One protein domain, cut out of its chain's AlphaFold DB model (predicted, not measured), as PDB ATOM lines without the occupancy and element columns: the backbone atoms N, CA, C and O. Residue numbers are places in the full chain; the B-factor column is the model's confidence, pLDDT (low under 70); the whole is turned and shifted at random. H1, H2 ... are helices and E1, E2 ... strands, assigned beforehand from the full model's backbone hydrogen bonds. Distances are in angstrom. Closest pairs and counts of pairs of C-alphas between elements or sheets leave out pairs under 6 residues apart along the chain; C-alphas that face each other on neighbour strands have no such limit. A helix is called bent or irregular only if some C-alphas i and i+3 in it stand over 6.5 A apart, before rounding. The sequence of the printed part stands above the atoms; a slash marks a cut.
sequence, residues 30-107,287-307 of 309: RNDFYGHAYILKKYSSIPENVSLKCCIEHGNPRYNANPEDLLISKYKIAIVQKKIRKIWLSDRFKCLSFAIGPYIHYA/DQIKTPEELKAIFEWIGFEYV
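This is residues 30 to 107 and 287 to 307 of the 309 residues of an uncharacterized protein of Desulfonauticus submarinus (UniProt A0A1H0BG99). A short ribbon of two parallel strands, E2 and E3, runs through the middle, with H3 covering one face and H4 and H1 placed over on the opposite side, where Tyr 43 of H1 comes near Pro 292 of H4 in a loose V. A small antiparallel pair, E1 and E4, follows at the far end of H4, and the short H2 sits near E2. The printed part has 99 residues, with four named helices and four named strands in the order H1, E1, H2, E2, H3, E3, H4, E4, and its class is mixed, helices and strands. It is compact, with a radius of gyration of the C-alphas of 12.4 A, and rounded, spanning 32 by 29 by 24 A.

H1, residues 30 to 43, and H4, residues 292 to 302, only just touch, with 3 pairs of C-alphas within 8 A, made by residues 40 to 43 of H1 alone. Their closest C-alphas are those of Tyr 43 and Pro 292, 6.0 A apart, and they run opposite ways at a steep tilt of 54 degrees. E1, residues 50 to 52, and E4, residues 304 to 306, are antiparallel neighbours at 146 degrees, with N 51 and O 305 within hydrogen-bond range at 2.8 A. H2, residues 68 to 71, is close to H1 but not clearly touching, the closest C-alphas being those of Arg 30 and Asp 69, 7.1 A apart. E2, residues 77 to 80, and E3, residues 96 to 99, are parallel neighbours at 20 degrees, with N 78 and O 96 at 2.9 A and N 98 and O 78 at 2.9 A. Residues 55 to 56 pair in parallel with residues 78 to 79 of E2. H3, residues 83 to 93, completes a strand-helix-strand unit of E2, H3 and E3, two parallel neighbour strands with a helix between them in the chain, and its crossover is right-handed. The closest C-alphas of H3 and E3 are those of Lys 83 and Ala 99, 5.3 A apart. H3 and H4 are apart. In H3 and H4 every O i to N i+4 pair is within hydrogen-bond range, in H1 5 of 10 are, and H2 is too short for such a pair.

H1 begins at C-alpha 30, (291.842, 67.104, 237.191), and is 18.8 A long; it is irregular, with C-alphas 34 and 37 8.7 A apart. H3 is 15.3 A long, and H4, 15.4 A long, begins at C-alpha 292, (301.230, 79.657, 253.291). E4 ends at C-alpha 306, (303.974, 77.973, 232.187).

The C-alphas of Asp 287 and Val 307 are the two farthest apart, at 33.6 A. Residues 108 to 286 are not printed, and C-alphas 107 and 287 are 17.1 A apart across this cut. The link from E1 to H2 is long, with 15 residues. Mean pLDDT of the printed part is 89.1; residues 61 to 68 and residue 307 are under 70.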
ATOM      1  N   ARG A  30     292.600  67.526 236.015       91.06
ATOM      2  CA  ARG A  30     291.842  67.104 237.191       91.06
ATOM      3  C   ARG A  30     292.194  67.905 238.431       91.06
ATOM      4  O   ARG A  30     291.292  68.143 239.213       91.06
ATOM      5  N   ASN A  31     293.414  68.421 238.569       94.06
ATOM      6  CA  ASN A  31     293.841  69.265 239.687       94.06
ATOM      7  C   ASN A  31     292.881  70.430 239.998       94.06
ATOM      8  O   ASN A  31     292.800  70.834 241.155       94.06
ATOM      9  N   ASP A  32     292.127  70.945 239.023       94.31
ATOM     10  CA  ASP A  32     291.123  71.998 239.243       94.31
ATOM     11  C   ASP A  32     289.699  71.493 239.518       94.31
ATOM     12  O   ASP A  32     288.779  72.290 239.720       94.31
ATOM     13  N   PHE A  33     289.482  70.181 239.606       94.81
ATOM     14  CA  PHE A  33     288.218  69.639 240.093       94.81
ATOM     15  C   PHE A  33     287.964  70.166 241.509       94.81
ATOM     16  O   PHE A  33     288.823  70.115 242.392       94.81
ATOM     17  N   TYR A  34     286.760  70.695 241.702       95.81
ATOM     18  CA  TYR A  34     286.299  71.389 242.901       95.81
ATOM     19  C   TYR A  34     287.134  72.633 243.268       95.81
ATOM     20  O   TYR A  34     287.036  73.134 244.389       95.81
ATOM     21  N   GLY A  35     287.945  73.139 242.333       96.44
ATOM     22  CA  GLY A  35     288.820  74.291 242.527       96.44
ATOM     23  C   GLY A  35     290.049  74.018 243.389       96.44
ATOM     24  O   GLY A  35     290.559  74.952 244.003       96.44
ATOM     25  N   HIS A  36     290.507  72.764 243.490       97.06
ATOM     26  CA  HIS A  36     291.614  72.401 244.382       97.06
ATOM     27  C   HIS A  36     292.911  73.158 244.065       97.06
ATOM     28  O   HIS A  36     293.452  73.809 244.959       97.06
ATOM     29  N   ALA A  37     293.404  73.112 242.823       96.94
ATOM     30  CA  ALA A  37     294.611  73.849 242.452       96.94
ATOM     31  C   ALA A  37     294.432  75.355 242.656       96.94
ATOM     32  O   ALA A  37     295.294  75.978 243.276       96.94
ATOM     33  N   TYR A  38     293.297  75.928 242.237       97.25
ATOM     34  CA  TYR A  38     292.989  77.334 242.507       97.25
ATOM     35  C   TYR A  38     293.138  77.722 243.989       97.25
ATOM     36  O   TYR A  38     293.889  78.652 244.291       97.25
ATOM     37  N   ILE A  39     292.474  77.030 244.926       97.94
ATOM     38  CA  ILE A  39     292.531  77.438 246.341       97.94
ATOM     39  C   ILE A  39     293.926  77.249 246.946       97.94
ATOM     40  O   ILE A  39     294.355  78.067 247.754       97.94
ATOM     41  N   LEU A  40     294.655  76.203 246.539       98.31
ATOM     42  CA  LEU A  40     295.999  75.931 247.051       98.31
ATOM     43  C   LEU A  40     296.995  76.983 246.555       98.31
ATOM     44  O   LEU A  40     297.790  77.488 247.350       98.31
ATOM     45  N   LYS A  41     296.914  77.367 245.275       97.81
ATOM     46  CA  LYS A  41     297.731  78.445 244.701       97.81
ATOM     47  C   LYS A  41     297.413  79.790 245.339       97.81
ATOM     48  O   LYS A  41     298.325  80.471 245.797       97.81
ATOM     49  N   LYS A  42     296.125  80.134 245.448       97.94
ATOM     50  CA  LYS A  42     295.666  81.375 246.089       97.94
ATOM     51  C   LYS A  42     296.176  81.482 247.526       97.94
ATOM     52  O   LYS A  42     296.729  82.512 247.896       97.94
ATOM     53  N   TYR A  43     296.044  80.417 248.318       98.56
ATOM     54  CA  TYR A  43     296.510  80.394 249.707       98.56
ATOM     55  C   TYR A  43     298.032  80.552 249.834       98.56
ATOM     56  O   TYR A  43     298.506  81.202 250.759       98.56
ATOM     57  N   SER A  44     298.800  79.984 248.902       98.06
ATOM     58  CA  SER A  44     300.272  80.018 248.901       98.06
ATOM     59  C   SER A  44     300.875  81.151 248.058       98.06
ATOM     60  O   SER A  44     302.086  81.189 247.855       98.06
ATOM     61  N   SER A  45     300.058  82.100 247.582       97.25
ATOM     62  CA  SER A  45     300.489  83.210 246.713       97.25
ATOM     63  C   SER A  45     301.236  82.759 245.445       97.25
ATOM     64  O   SER A  45     302.151  83.438 244.976       97.25
ATOM     65  N   ILE A  46     300.859  81.606 244.893       96.19
ATOM     66  CA  ILE A  46     301.354  81.118 243.602       96.19
ATOM     67  C   ILE A  46     300.469  81.700 242.495       96.19
ATOM     68  O   ILE A  46     299.243  81.671 242.636       96.19
ATOM     69  N   PRO A  47     301.046  82.214 241.391       94.69
ATOM     70  CA  PRO A  47     300.262  82.730 240.276       94.69
ATOM     71  C   PRO A  47     299.286  81.685 239.729       94.69
ATOM     72  O   PRO A  47     299.628  80.520 239.554       94.69
ATOM     73  N   GLU A  48     298.051  82.086 239.440       92.00
ATOM     74  CA  GLU A  48     297.017  81.132 239.023       92.00
ATOM     75  C   GLU A  48     297.312  80.489 237.663       92.00
ATOM     76  O   GLU A  48     296.944  79.339 237.441       92.00
ATOM     77  N   ASN A  49     298.010  81.213 236.782       91.19
ATOM     78  CA  ASN A  49     298.290  80.848 235.393       91.19
ATOM     79  C   ASN A  49     299.428  79.829 235.202       91.19
ATOM     80  O   ASN A  49     299.751  79.504 234.063       91.19
ATOM     81  N   VAL A  50     300.045  79.330 236.276       93.81
ATOM     82  CA  VAL A  50     301.069  78.276 236.180       93.81
ATOM     83  C   VAL A  50     300.465  76.912 236.485       93.81
ATOM     84  O   VAL A  50     299.640  76.809 237.384       93.81
ATOM     85  N   SER A  51     300.886  75.860 235.788       94.50
ATOM     86  CA  SER A  51     300.507  74.478 236.105       94.50
ATOM     87  C   SER A  51     301.395  73.912 237.208       94.50
ATOM     88  O   SER A  51     302.620  74.053 237.151       94.50
ATOM     89  N   LEU A  52     300.812  73.175 238.156       93.88
ATOM     90  CA  LEU A  52     301.578  72.411 239.144       93.88
ATOM     91  C   LEU A  52     302.125  71.109 238.531       93.88
ATOM     92  O   LEU A  52     301.394  70.373 237.866       93.88
ATOM     93  N   LYS A  53     303.400  70.774 238.787       93.56
ATOM     94  CA  LYS A  53     304.021  69.500 238.355       93.56
ATOM     95  C   LYS A  53     303.699  68.324 239.289       93.56
ATOM     96  O   LYS A  53     304.566  67.538 239.670       93.56
ATOM     97  N   CYS A  54     302.441  68.197 239.693       93.19
ATOM     98  CA  CYS A  54     301.961  67.121 240.556       93.19
ATOM     99  C   CYS A  54     300.496  66.786 240.256       93.19
ATOM    100  O   CYS A  54     299.822  67.499 239.515       93.19
ATOM    101  N   CYS A  55     299.995  65.696 240.834       92.44
ATOM    102  CA  CYS A  55     298.561  65.441 240.921       92.44
ATOM    103  C   CYS A  55     298.022  65.823 242.305       92.44
ATOM    104  O   CYS A  55     298.693  65.631 243.321       92.44
ATOM    105  N   ILE A  56     296.797  66.338 242.357       93.31
ATOM    106  CA  ILE A  56     296.075  66.605 243.600       93.31
ATOM    107  C   ILE A  56     294.973  65.564 243.745       93.31
ATOM    108  O   ILE A  56     294.030  65.533 242.966       93.31
ATOM    109  N   GLU A  57     295.059  64.729 244.774       89.88
ATOM    110  CA  GLU A  57     294.055  63.698 245.025       89.88
ATOM    111  C   GLU A  57     292.756  64.333 245.537       89.88
ATOM    112  O   GLU A  57     292.762  64.933 246.611       89.88
ATOM    113  N   HIS A  58     291.641  64.225 244.801       84.31
ATOM    114  CA  HIS A  58     290.420  64.985 245.124       84.31
ATOM    115  C   HIS A  58     289.646  64.467 246.334       84.31
ATOM    116  O   HIS A  58     289.112  65.226 247.147       84.31
ATOM    117  N   GLY A  59     289.526  63.148 246.425       77.00
ATOM    118  CA  GLY A  59     288.822  62.515 247.524       77.00
ATOM    119  C   GLY A  59     289.612  62.618 248.821       77.00
ATOM    120  O   GLY A  59     290.802  62.919 248.852       77.00
ATOM    121  N   ASN A  60     288.959  62.262 249.917       71.12
ATOM    122  CA  ASN A  60     289.658  61.583 250.991       71.12
ATOM    123  C   ASN A  60     289.497  60.089 250.715       71.12
ATOM    124  O   ASN A  60     288.552  59.479 251.233       71.12
ATOM    125  N   PRO A  61     290.302  59.511 249.801       61.19
ATOM    126  CA  PRO A  61     290.075  58.145 249.417       61.19
ATOM    127  C   PRO A  61     290.181  57.265 250.645       61.19
ATOM    128  O   PRO A  61     291.013  57.437 251.555       61.19
ATOM    129  N   ARG A  62     289.312  56.260 250.628       61.06
ATOM    130  CA  ARG A  62     289.514  55.075 251.438       61.06
ATOM    131  C   ARG A  62     290.944  54.610 251.172       61.06
ATOM    132  O   ARG A  62     291.420  54.748 250.050       61.06
ATOM    133  N   TYR A  63     291.623  54.121 252.201       51.47
ATOM    134  CA  TYR A  63     293.070  53.855 252.247       51.47
ATOM    135  C   TYR A  63     293.680  53.251 250.949       51.47
ATOM    136  O   TYR A  63     294.831  53.550 250.650       51.47
ATOM    137  N   ASN A  64     292.884  52.533 250.133       50.78
ATOM    138  CA  ASN A  64     293.256  51.865 248.877       50.78
ATOM    139  C   ASN A  64     292.459  52.240 247.616       50.78
ATOM    140  O   ASN A  64     292.445  51.451 246.675       50.78
ATOM    141  N   ALA A  65     291.780  53.387 247.542       60.03
ATOM    142  CA  ALA A  65     291.246  53.771 246.232       60.03
ATOM    143  C   ALA A  65     292.420  53.875 245.247       60.03
ATOM    144  O   ALA A  65     293.453  54.472 245.591       60.03
ATOM    145  N   ASN A  66     292.281  53.266 244.065       65.19
ATOM    146  CA  ASN A  66     293.273  53.405 243.005       65.19
ATOM    147  C   ASN A  66     293.550  54.898 242.811       65.19
ATOM    148  O   ASN A  66     292.594  55.671 242.691       65.19
ATOM    149  N   PRO A  67     294.821  55.335 242.849       69.44
ATOM    150  CA  PRO A  67     295.142  56.745 242.748       69.44
ATOM    151  C   PRO A  67     295.036  57.154 241.276       69.44
ATOM    152  O   PRO A  67     296.044  57.404 240.631       69.44
ATOM    153  N   GLU A  68     293.824  57.155 240.714       69.25
ATOM    154  CA  GLU A  68     293.589  57.373 239.281       69.25
ATOM    155  C   GLU A  68     294.281  58.644 238.787       69.25
ATOM    156  O   GLU A  68     294.946  58.613 237.757       69.25
ATOM    157  N   ASP A  69     294.193  59.723 239.570       71.31
ATOM    158  CA  ASP A  69     294.786  61.022 239.245       71.31
ATOM    159  C   ASP A  69     296.321  60.970 239.218       71.31
ATOM    160  O   ASP A  69     296.947  61.707 238.463       71.31
ATOM    161  N   LEU A  70     296.935  60.075 240.003       75.00
ATOM    162  CA  LEU A  70     298.365  59.768 239.928       75.00
ATOM    163  C   LEU A  70     298.691  58.866 238.735       75.00
ATOM    164  O   LEU A  70     299.695  59.094 238.073       75.00
ATOM    165  N   LEU A  71     297.873  57.847 238.463       72.19
ATOM    166  CA  LEU A  71     298.127  56.876 237.392       72.19
ATOM    167  C   LEU A  71     298.107  57.519 236.001       72.19
ATOM    168  O   LEU A  71     298.813  57.055 235.112       72.19
ATOM    169  N   ILE A  72     297.325  58.584 235.824       70.56
ATOM    170  CA  ILE A  72     297.283  59.369 234.583       70.56
ATOM    171  C   ILE A  72     298.216  60.588 234.609       70.56
ATOM    172  O   ILE A  72     298.343  61.286 233.605       70.56
ATOM    173  N   SER A  73     298.840  60.883 235.752       75.44
ATOM    174  CA  SER A  73     299.744  62.022 235.889       75.44
ATOM    175  C   SER A  73     301.068  61.740 235.188       75.44
ATOM    176  O   SER A  73     301.686  60.693 235.379       75.44
ATOM    177  N   LYS A  74     301.564  62.737 234.453       77.56
ATOM    178  CA  LYS A  74     302.928  62.740 233.902       77.56
ATOM    179  C   LYS A  74     303.995  62.690 235.007       77.56
ATOM    180  O   LYS A  74     305.084  62.164 234.789       77.56
ATOM    181  N   TYR A  75     303.688  63.225 236.191       81.88
ATOM    182  CA  TYR A  75     304.604  63.293 237.330       81.88
ATOM    183  C   TYR A  75     304.214  62.282 238.406       81.88
ATOM    184  O   TYR A  75     303.054  62.221 238.820       81.88
ATOM    185  N   LYS A  76     305.201  61.559 238.948       85.25
ATOM    186  CA  LYS A  76     305.032  60.678 240.119       85.25
ATOM    187  C   LYS A  76     305.117  61.445 241.445       85.25
ATOM    188  O   LYS A  76     305.805  61.022 242.376       85.25
ATOM    189  N   ILE A  77     304.444  62.594 241.500       92.12
ATOM    190  CA  ILE A  77     304.357  63.464 242.673       92.12
ATOM    191  C   ILE A  77     302.881  63.716 242.977       92.12
ATOM    192  O   ILE A  77     302.152  64.163 242.093       92.12
ATOM    193  N   ALA A  78     302.457  63.468 244.217       93.06
ATOM    194  CA  ALA A  78     301.070  63.636 244.647       93.06
ATOM    195  C   ALA A  78     300.914  64.552 245.868       93.06
ATOM    196  O   ALA A  78     301.663  64.463 246.843       93.06
ATOM    197  N   ILE A  79     299.872  65.375 245.849       95.25
ATOM    198  CA  ILE A  79     299.349  66.087 247.013       95.25
ATOM    199  C   ILE A  79     298.179  65.283 247.574       95.25
ATOM    200  O   ILE A  79     297.255  64.918 246.845       95.25
ATOM    201  N   VAL A  80     298.233  64.995 248.874       94.06
ATOM    202  CA  VAL A  80     297.230  64.192 249.585       94.06
ATOM    203  C   VAL A  80     296.841  64.845 250.905       94.06
ATOM    204  O   VAL A  80     297.555  65.694 251.438       94.06
ATOM    205  N   GLN A  81     295.724  64.419 251.493       93.25
ATOM    206  CA  GLN A  81     295.253  65.005 252.754       93.25
ATOM    207  C   GLN A  81     295.961  64.409 253.986       93.25
ATOM    208  O   GLN A  81     296.242  65.121 254.941       93.25
ATOM    209  N   LYS A  82     296.309  63.113 253.987       90.88
ATOM    210  CA  LYS A  82     296.741  62.399 255.209       90.88
ATOM    211  C   LYS A  82     298.085  61.684 255.081       90.88
ATOM    212  O   LYS A  82     298.386  61.074 254.055       90.88
ATOM    213  N   LYS A  83     298.860  61.678 256.174       91.38
ATOM    214  CA  LYS A  83     300.195  61.052 256.256       91.38
ATOM    215  C   LYS A  83     300.180  59.577 255.864       91.38
ATOM    216  O   LYS A  83     301.052  59.115 255.137       91.38
ATOM    217  N   ILE A  84     299.162  58.848 256.306       88.00
ATOM    218  CA  ILE A  84     299.053  57.416 256.033       88.00
ATOM    219  C   ILE A  84     298.845  57.113 254.542       88.00
ATOM    220  O   ILE A  84     299.373  56.133 254.024       88.00
ATOM    221  N   ARG A  85     298.156  58.007 253.819       88.19
ATOM    222  CA  ARG A  85     297.999  57.905 252.364       88.19
ATOM    223  C   ARG A  85     299.321  58.161 251.649       88.19
ATOM    224  O   ARG A  85     299.641  57.443 250.708       88.19
ATOM    225  N   LYS A  86     300.109  59.122 252.139       90.75
ATOM    226  CA  LYS A  86     301.476  59.365 251.662       90.75
ATOM    227  C   LYS A  86     302.357  58.114 251.784       90.75
ATOM    228  O   LYS A  86     303.017  57.748 250.816       90.75
ATOM    229  N   ILE A  87     302.335  57.440 252.939       89.88
ATOM    230  CA  ILE A  87     303.092  56.194 253.165       89.88
ATOM    231  C   ILE A  87     302.649  55.116 252.166       89.88
ATOM    232  O   ILE A  87     303.475  54.573 251.440       89.88
ATOM    233  N   TRP A  88     301.339  54.893 252.036       86.88
ATOM    234  CA  TRP A  88     300.798  53.895 251.111       86.88
ATOM    235  C   TRP A  88     301.201  54.130 249.645       86.88
ATOM    236  O   TRP A  88     301.591  53.191 248.948       86.88
ATOM    237  N   LEU A  89     301.136  55.382 249.176       87.75
ATOM    238  CA  LEU A  89     301.541  55.750 247.814       87.75
ATOM    239  C   LEU A  89     303.042  55.534 247.580       87.75
ATOM    240  O   LEU A  89     303.438  55.070 246.507       87.75
ATOM    241  N   SER A  90     303.871  55.835 248.581       88.88
ATOM    242  CA  SER A  90     305.310  55.571 248.534       88.88
ATOM    243  C   SER A  90     305.591  54.072 248.413       88.88
ATOM    244  O   SER A  90     306.317  53.647 247.514       88.88
ATOM    245  N   ASP A  91     304.966  53.253 249.259       87.31
ATOM    246  CA  ASP A  91     305.251  51.820 249.329       87.31
ATOM    247  C   ASP A  91     304.830  51.083 248.053       87.31
ATOM    248  O   ASP A  91     305.623  50.317 247.492       87.31
ATOM    249  N   ARG A  92     303.608  51.357 247.573       84.88
ATOM    250  CA  ARG A  92     302.965  50.620 246.473       84.88
ATOM    251  C   ARG A  92     303.260  51.185 245.085       84.88
ATOM    252  O   ARG A  92     303.349  50.412 244.138       84.88
ATOM    253  N   PHE A  93     303.427  52.502 244.948       85.75
ATOM    254  CA  PHE A  93     303.555  53.160 243.637       85.75
ATOM    255  C   PHE A  93     304.898  53.865 243.430       85.75
ATOM    256  O   PHE A  93     305.130  54.420 242.353       85.75
ATOM    257  N   LYS A  94     305.784  53.851 244.440       88.06
ATOM    258  CA  LYS A  94     307.041  54.623 244.447       88.06
ATOM    259  C   LYS A  94     306.787  56.099 244.126       88.06
ATOM    260  O   LYS A  94     307.542  56.739 243.400       88.06
ATOM    261  N   CYS A  95     305.667  56.610 244.632       88.56
ATOM    262  CA  CYS A  95     305.224  57.976 244.424       88.56
ATOM    263  C   CYS A  95     305.756  58.862 245.545       88.56
ATOM    264  O   CYS A  95     305.490  58.608 246.723       88.56
ATOM    265  N   LEU A  96     306.430  59.950 245.180       91.56
ATOM    266  CA  LEU A  96     306.702  61.008 246.137       91.56
ATOM    267  C   LEU A  96     305.387  61.717 246.462       91.56
ATOM    268  O   LEU A  96     304.592  62.004 245.572       91.56
ATOM    269  N   SER A  97     305.120  61.988 247.734       93.62
ATOM    270  CA  SER A  97     303.882  62.671 248.101       93.62
ATOM    271  C   SER A  97     304.011  63.582 249.313       93.62
ATOM    272  O   SER A  97     304.852  63.386 250.200       93.62
ATOM    273  N   PHE A  98     303.143  64.591 249.347       96.25
ATOM    274  CA  PHE A  98     303.054  65.584 250.410       96.25
ATOM    275  C   PHE A  98     301.659  65.533 251.018       96.25
ATOM    276  O   PHE A  98     300.660  65.726 250.328       96.25
ATOM    277  N   ALA A  99     301.599  65.241 252.318       95.81
ATOM    278  CA  ALA A  99     300.363  65.332 253.073       95.81
ATOM    279  C   ALA A  99     300.189  66.770 253.569       95.81
ATOM    280  O   ALA A  99     301.085  67.289 254.239       95.81
ATOM    281  N   ILE A 100     299.061  67.390 253.224       97.50
ATOM    282  CA  ILE A 100     298.782  68.800 253.533       97.50
ATOM    283  C   ILE A 100     297.472  69.002 254.307       97.50
ATOM    284  O   ILE A 100     297.062  70.126 254.553       97.50
ATOM    285  N   GLY A 101     296.772  67.945 254.705       95.81
ATOM    286  CA  GLY A 101     295.517  68.071 255.443       95.81
ATOM    287  C   GLY A 101     294.309  68.423 254.569       95.81
ATOM    288  O   GLY A 101     294.365  68.323 253.340       95.81
ATOM    289  N   PRO A 102     293.175  68.779 255.195       96.12
ATOM    290  CA  PRO A 102     291.903  68.908 254.503       96.12
ATOM    291  C   PRO A 102     291.856  70.168 253.640       96.12
ATOM    292  O   PRO A 102     292.019  71.275 254.148       96.12
ATOM    293  N   TYR A 103     291.545  70.030 252.348       97.50
ATOM    294  CA  TYR A 103     291.627  71.169 251.423       97.50
ATOM    295  C   TYR A 103     290.710  72.347 251.765       97.50
ATOM    296  O   TYR A 103     291.041  73.489 251.468       97.50
ATOM    297  N   ILE A 104     289.601  72.104 252.471       97.81
ATOM    298  CA  ILE A 104     288.711  73.166 252.961       97.81
ATOM    299  C   ILE A 104     289.414  74.162 253.905       97.81
ATOM    300  O   ILE A 104     288.932  75.281 254.095       97.81
ATOM    301  N   HIS A 105     290.544  73.776 254.512       98.00
ATOM    302  CA  HIS A 105     291.385  74.689 255.281       98.00
ATOM    303  C   HIS A 105     291.863  75.855 254.407       98.00
ATOM    304  O   HIS A 105     291.681  77.007 254.797       98.00
ATOM    305  N   TYR A 106     292.358  75.537 253.208       98.31
ATOM    306  CA  TYR A 106     292.974  76.471 252.261       98.31
ATOM    307  C   TYR A 106     291.969  77.313 251.467       98.31
ATOM    308  O   TYR A 106     292.348  78.298 250.843       98.31
ATOM    309  N   ALA A 107     290.684  76.951 251.479       98.12
ATOM    310  CA  ALA A 107     289.635  77.744 250.845       98.12
ATOM    311  C   ALA A 107     289.284  78.985 251.684       98.12
ATOM    312  O   ALA A 107     289.188  78.895 252.910       98.12
ATOM    313  N   ASP A 287     296.492  67.266 261.411       95.56
ATOM    314  CA  ASP A 287     297.879  67.472 261.820       95.56
ATOM    315  C   ASP A 287     298.859  67.647 260.645       95.56
ATOM    316  O   ASP A 287     300.057  67.821 260.862       95.56
ATOM    317  N   GLN A 288     298.380  67.589 259.399       97.19
ATOM    318  CA  GLN A 288     299.205  67.753 258.200       97.19
ATOM    319  C   GLN A 288     299.113  69.149 257.578       97.19
ATOM    320  O   GLN A 288     299.792  69.395 256.582       97.19
ATOM    321  N   ILE A 289     298.313  70.054 258.146       97.94
ATOM    322  CA  ILE A 289     298.116  71.418 257.636       97.94
ATOM    323  C   ILE A 289     299.453  72.145 257.452       97.94
ATOM    324  O   ILE A 289     300.405  71.912 258.198       97.94
ATOM    325  N   LYS A 290     299.513  72.985 256.417       98.38
ATOM    326  CA  LYS A 290     300.677  73.788 256.051       98.38
ATOM    327  C   LYS A 290     300.386  75.276 256.197       98.38
ATOM    328  O   LYS A 290     299.279  75.730 255.891       98.38
ATOM    329  N   THR A 291     301.385  76.041 256.624       98.50
ATOM    330  CA  THR A 291     301.342  77.505 256.492       98.50
ATOM    331  C   THR A 291     301.404  77.906 255.010       98.50
ATOM    332  O   THR A 291     301.760  77.075 254.163       98.50
ATOM    333  N   PRO A 292     301.054  79.157 254.654       98.50
ATOM    334  CA  PRO A 292     301.230  79.657 253.291       98.50
ATOM    335  C   PRO A 292     302.654  79.448 252.760       98.50
ATOM    336  O   PRO A 292     302.826  79.007 251.626       98.50
ATOM    337  N   GLU A 293     303.665  79.691 253.595       98.50
ATOM    338  CA  GLU A 293     305.086  79.584 253.253       98.50
ATOM    339  C   GLU A 293     305.515  78.128 253.070       98.50
ATOM    340  O   GLU A 293     306.191  77.807 252.097       98.50
ATOM    341  N   GLU A 294     305.088  77.225 253.960       98.44
ATOM    342  CA  GLU A 294     305.368  75.793 253.828       98.44
ATOM    343  C   GLU A 294     304.737  75.213 252.558       98.44
ATOM    344  O   GLU A 294     305.375  74.444 251.836       98.44
ATOM    345  N   LEU A 295     303.483  75.580 252.272       98.25
ATOM    346  CA  LEU A 295     302.787  75.113 251.077       98.25
ATOM    347  C   LEU A 295     303.443  75.669 249.808       98.25
ATOM    348  O   LEU A 295     303.643  74.925 248.846       98.25
ATOM    349  N   LYS A 296     303.828  76.950 249.823       98.12
ATOM    350  CA  LYS A 296     304.578  77.581 248.737       98.12
ATOM    351  C   LYS A 296     305.906  76.866 248.490       98.12
ATOM    352  O   LYS A 296     306.167  76.479 247.356       98.12
ATOM    353  N   ALA A 297     306.685  76.606 249.540       98.31
ATOM    354  CA  ALA A 297     307.967  75.912 249.439       98.31
ATOM    355  C   ALA A 297     307.821  74.495 248.859       98.31
ATOM    356  O   ALA A 297     308.632  74.080 248.032       98.31
ATOM    357  N   ILE A 298     306.764  73.762 249.240       97.81
ATOM    358  CA  ILE A 298     306.446  72.457 248.637       97.81
ATOM    359  C   ILE A 298     306.242  72.607 247.128       97.81
ATOM    360  O   ILE A 298     306.833  71.859 246.354       97.81
ATOM    361  N   PHE A 299     305.419  73.559 246.693       96.94
ATOM    362  CA  PHE A 299     305.117  73.725 245.273       96.94
ATOM    363  C   PHE A 299     306.286  74.281 244.456       96.94
ATOM    364  O   PHE A 299     306.489  73.832 243.334       96.94
ATOM    365  N   GLU A 300     307.094  75.183 245.011       96.19
ATOM    366  CA  GLU A 300     308.324  75.661 244.366       96.19
ATOM    367  C   GLU A 300     309.347  74.532 244.198       96.19
ATOM    368  O   GLU A 300     309.974  74.429 243.146       96.19
ATOM    369  N   TRP A 301     309.461  73.636 245.187       96.12
ATOM    370  CA  TRP A 301     310.302  72.441 245.090       96.12
ATOM    371  C   TRP A 301     309.802  71.463 244.016       96.12
ATOM    372  O   TRP A 301     310.597  70.907 243.261       96.12
ATOM    373  N   ILE A 302     308.480  71.262 243.931       94.62
ATOM    374  CA  ILE A 302     307.847  70.444 242.880       94.62
ATOM    375  C   ILE A 302     308.073  71.073 241.493       94.62
ATOM    376  O   ILE A 302     308.311  70.367 240.510       94.62
ATOM    377  N   GLY A 303     308.014  72.401 241.422       92.69
ATOM    378  CA  GLY A 303     308.163  73.191 240.211       92.69
ATOM    379  C   GLY A 303     306.862  73.382 239.427       92.69
ATOM    380  O   GLY A 303     305.833  72.744 239.668       92.69
ATOM    381  N   PHE A 304     306.943  74.268 238.433       91.94
ATOM    382  CA  PHE A 304     305.810  74.721 237.624       91.94
ATOM    383  C   PHE A 304     306.050  74.510 236.125       91.94
ATOM    384  O   PHE A 304     307.200  74.395 235.683       91.94
ATOM    385  N   GLU A 305     304.974  74.493 235.339       84.62
ATOM    386  CA  GLU A 305     305.016  74.718 233.886       84.62
ATOM    387  C   GLU A 305     304.175  75.947 233.538       84.62
ATOM    388  O   GLU A 305     303.046  76.088 234.006       84.62
ATOM    389  N   TYR A 306     304.732  76.851 232.731       76.19
ATOM    390  CA  TYR A 306     303.974  77.973 232.187       76.19
ATOM    391  C   TYR A 306     303.183  77.477 230.984       76.19
ATOM    392  O   TYR A 306     303.762  76.950 230.034       76.19
ATOM    393  N   VAL A 307     301.866  77.643 231.035       66.44
ATOM    394  CA  VAL A 307     300.996  77.353 229.900       66.44
ATOM    395  C   VAL A 307     300.741  78.675 229.193       66.44
ATOM    396  O   VAL A 307     300.114  79.573 229.755       66.44
TER     397      VAL A 307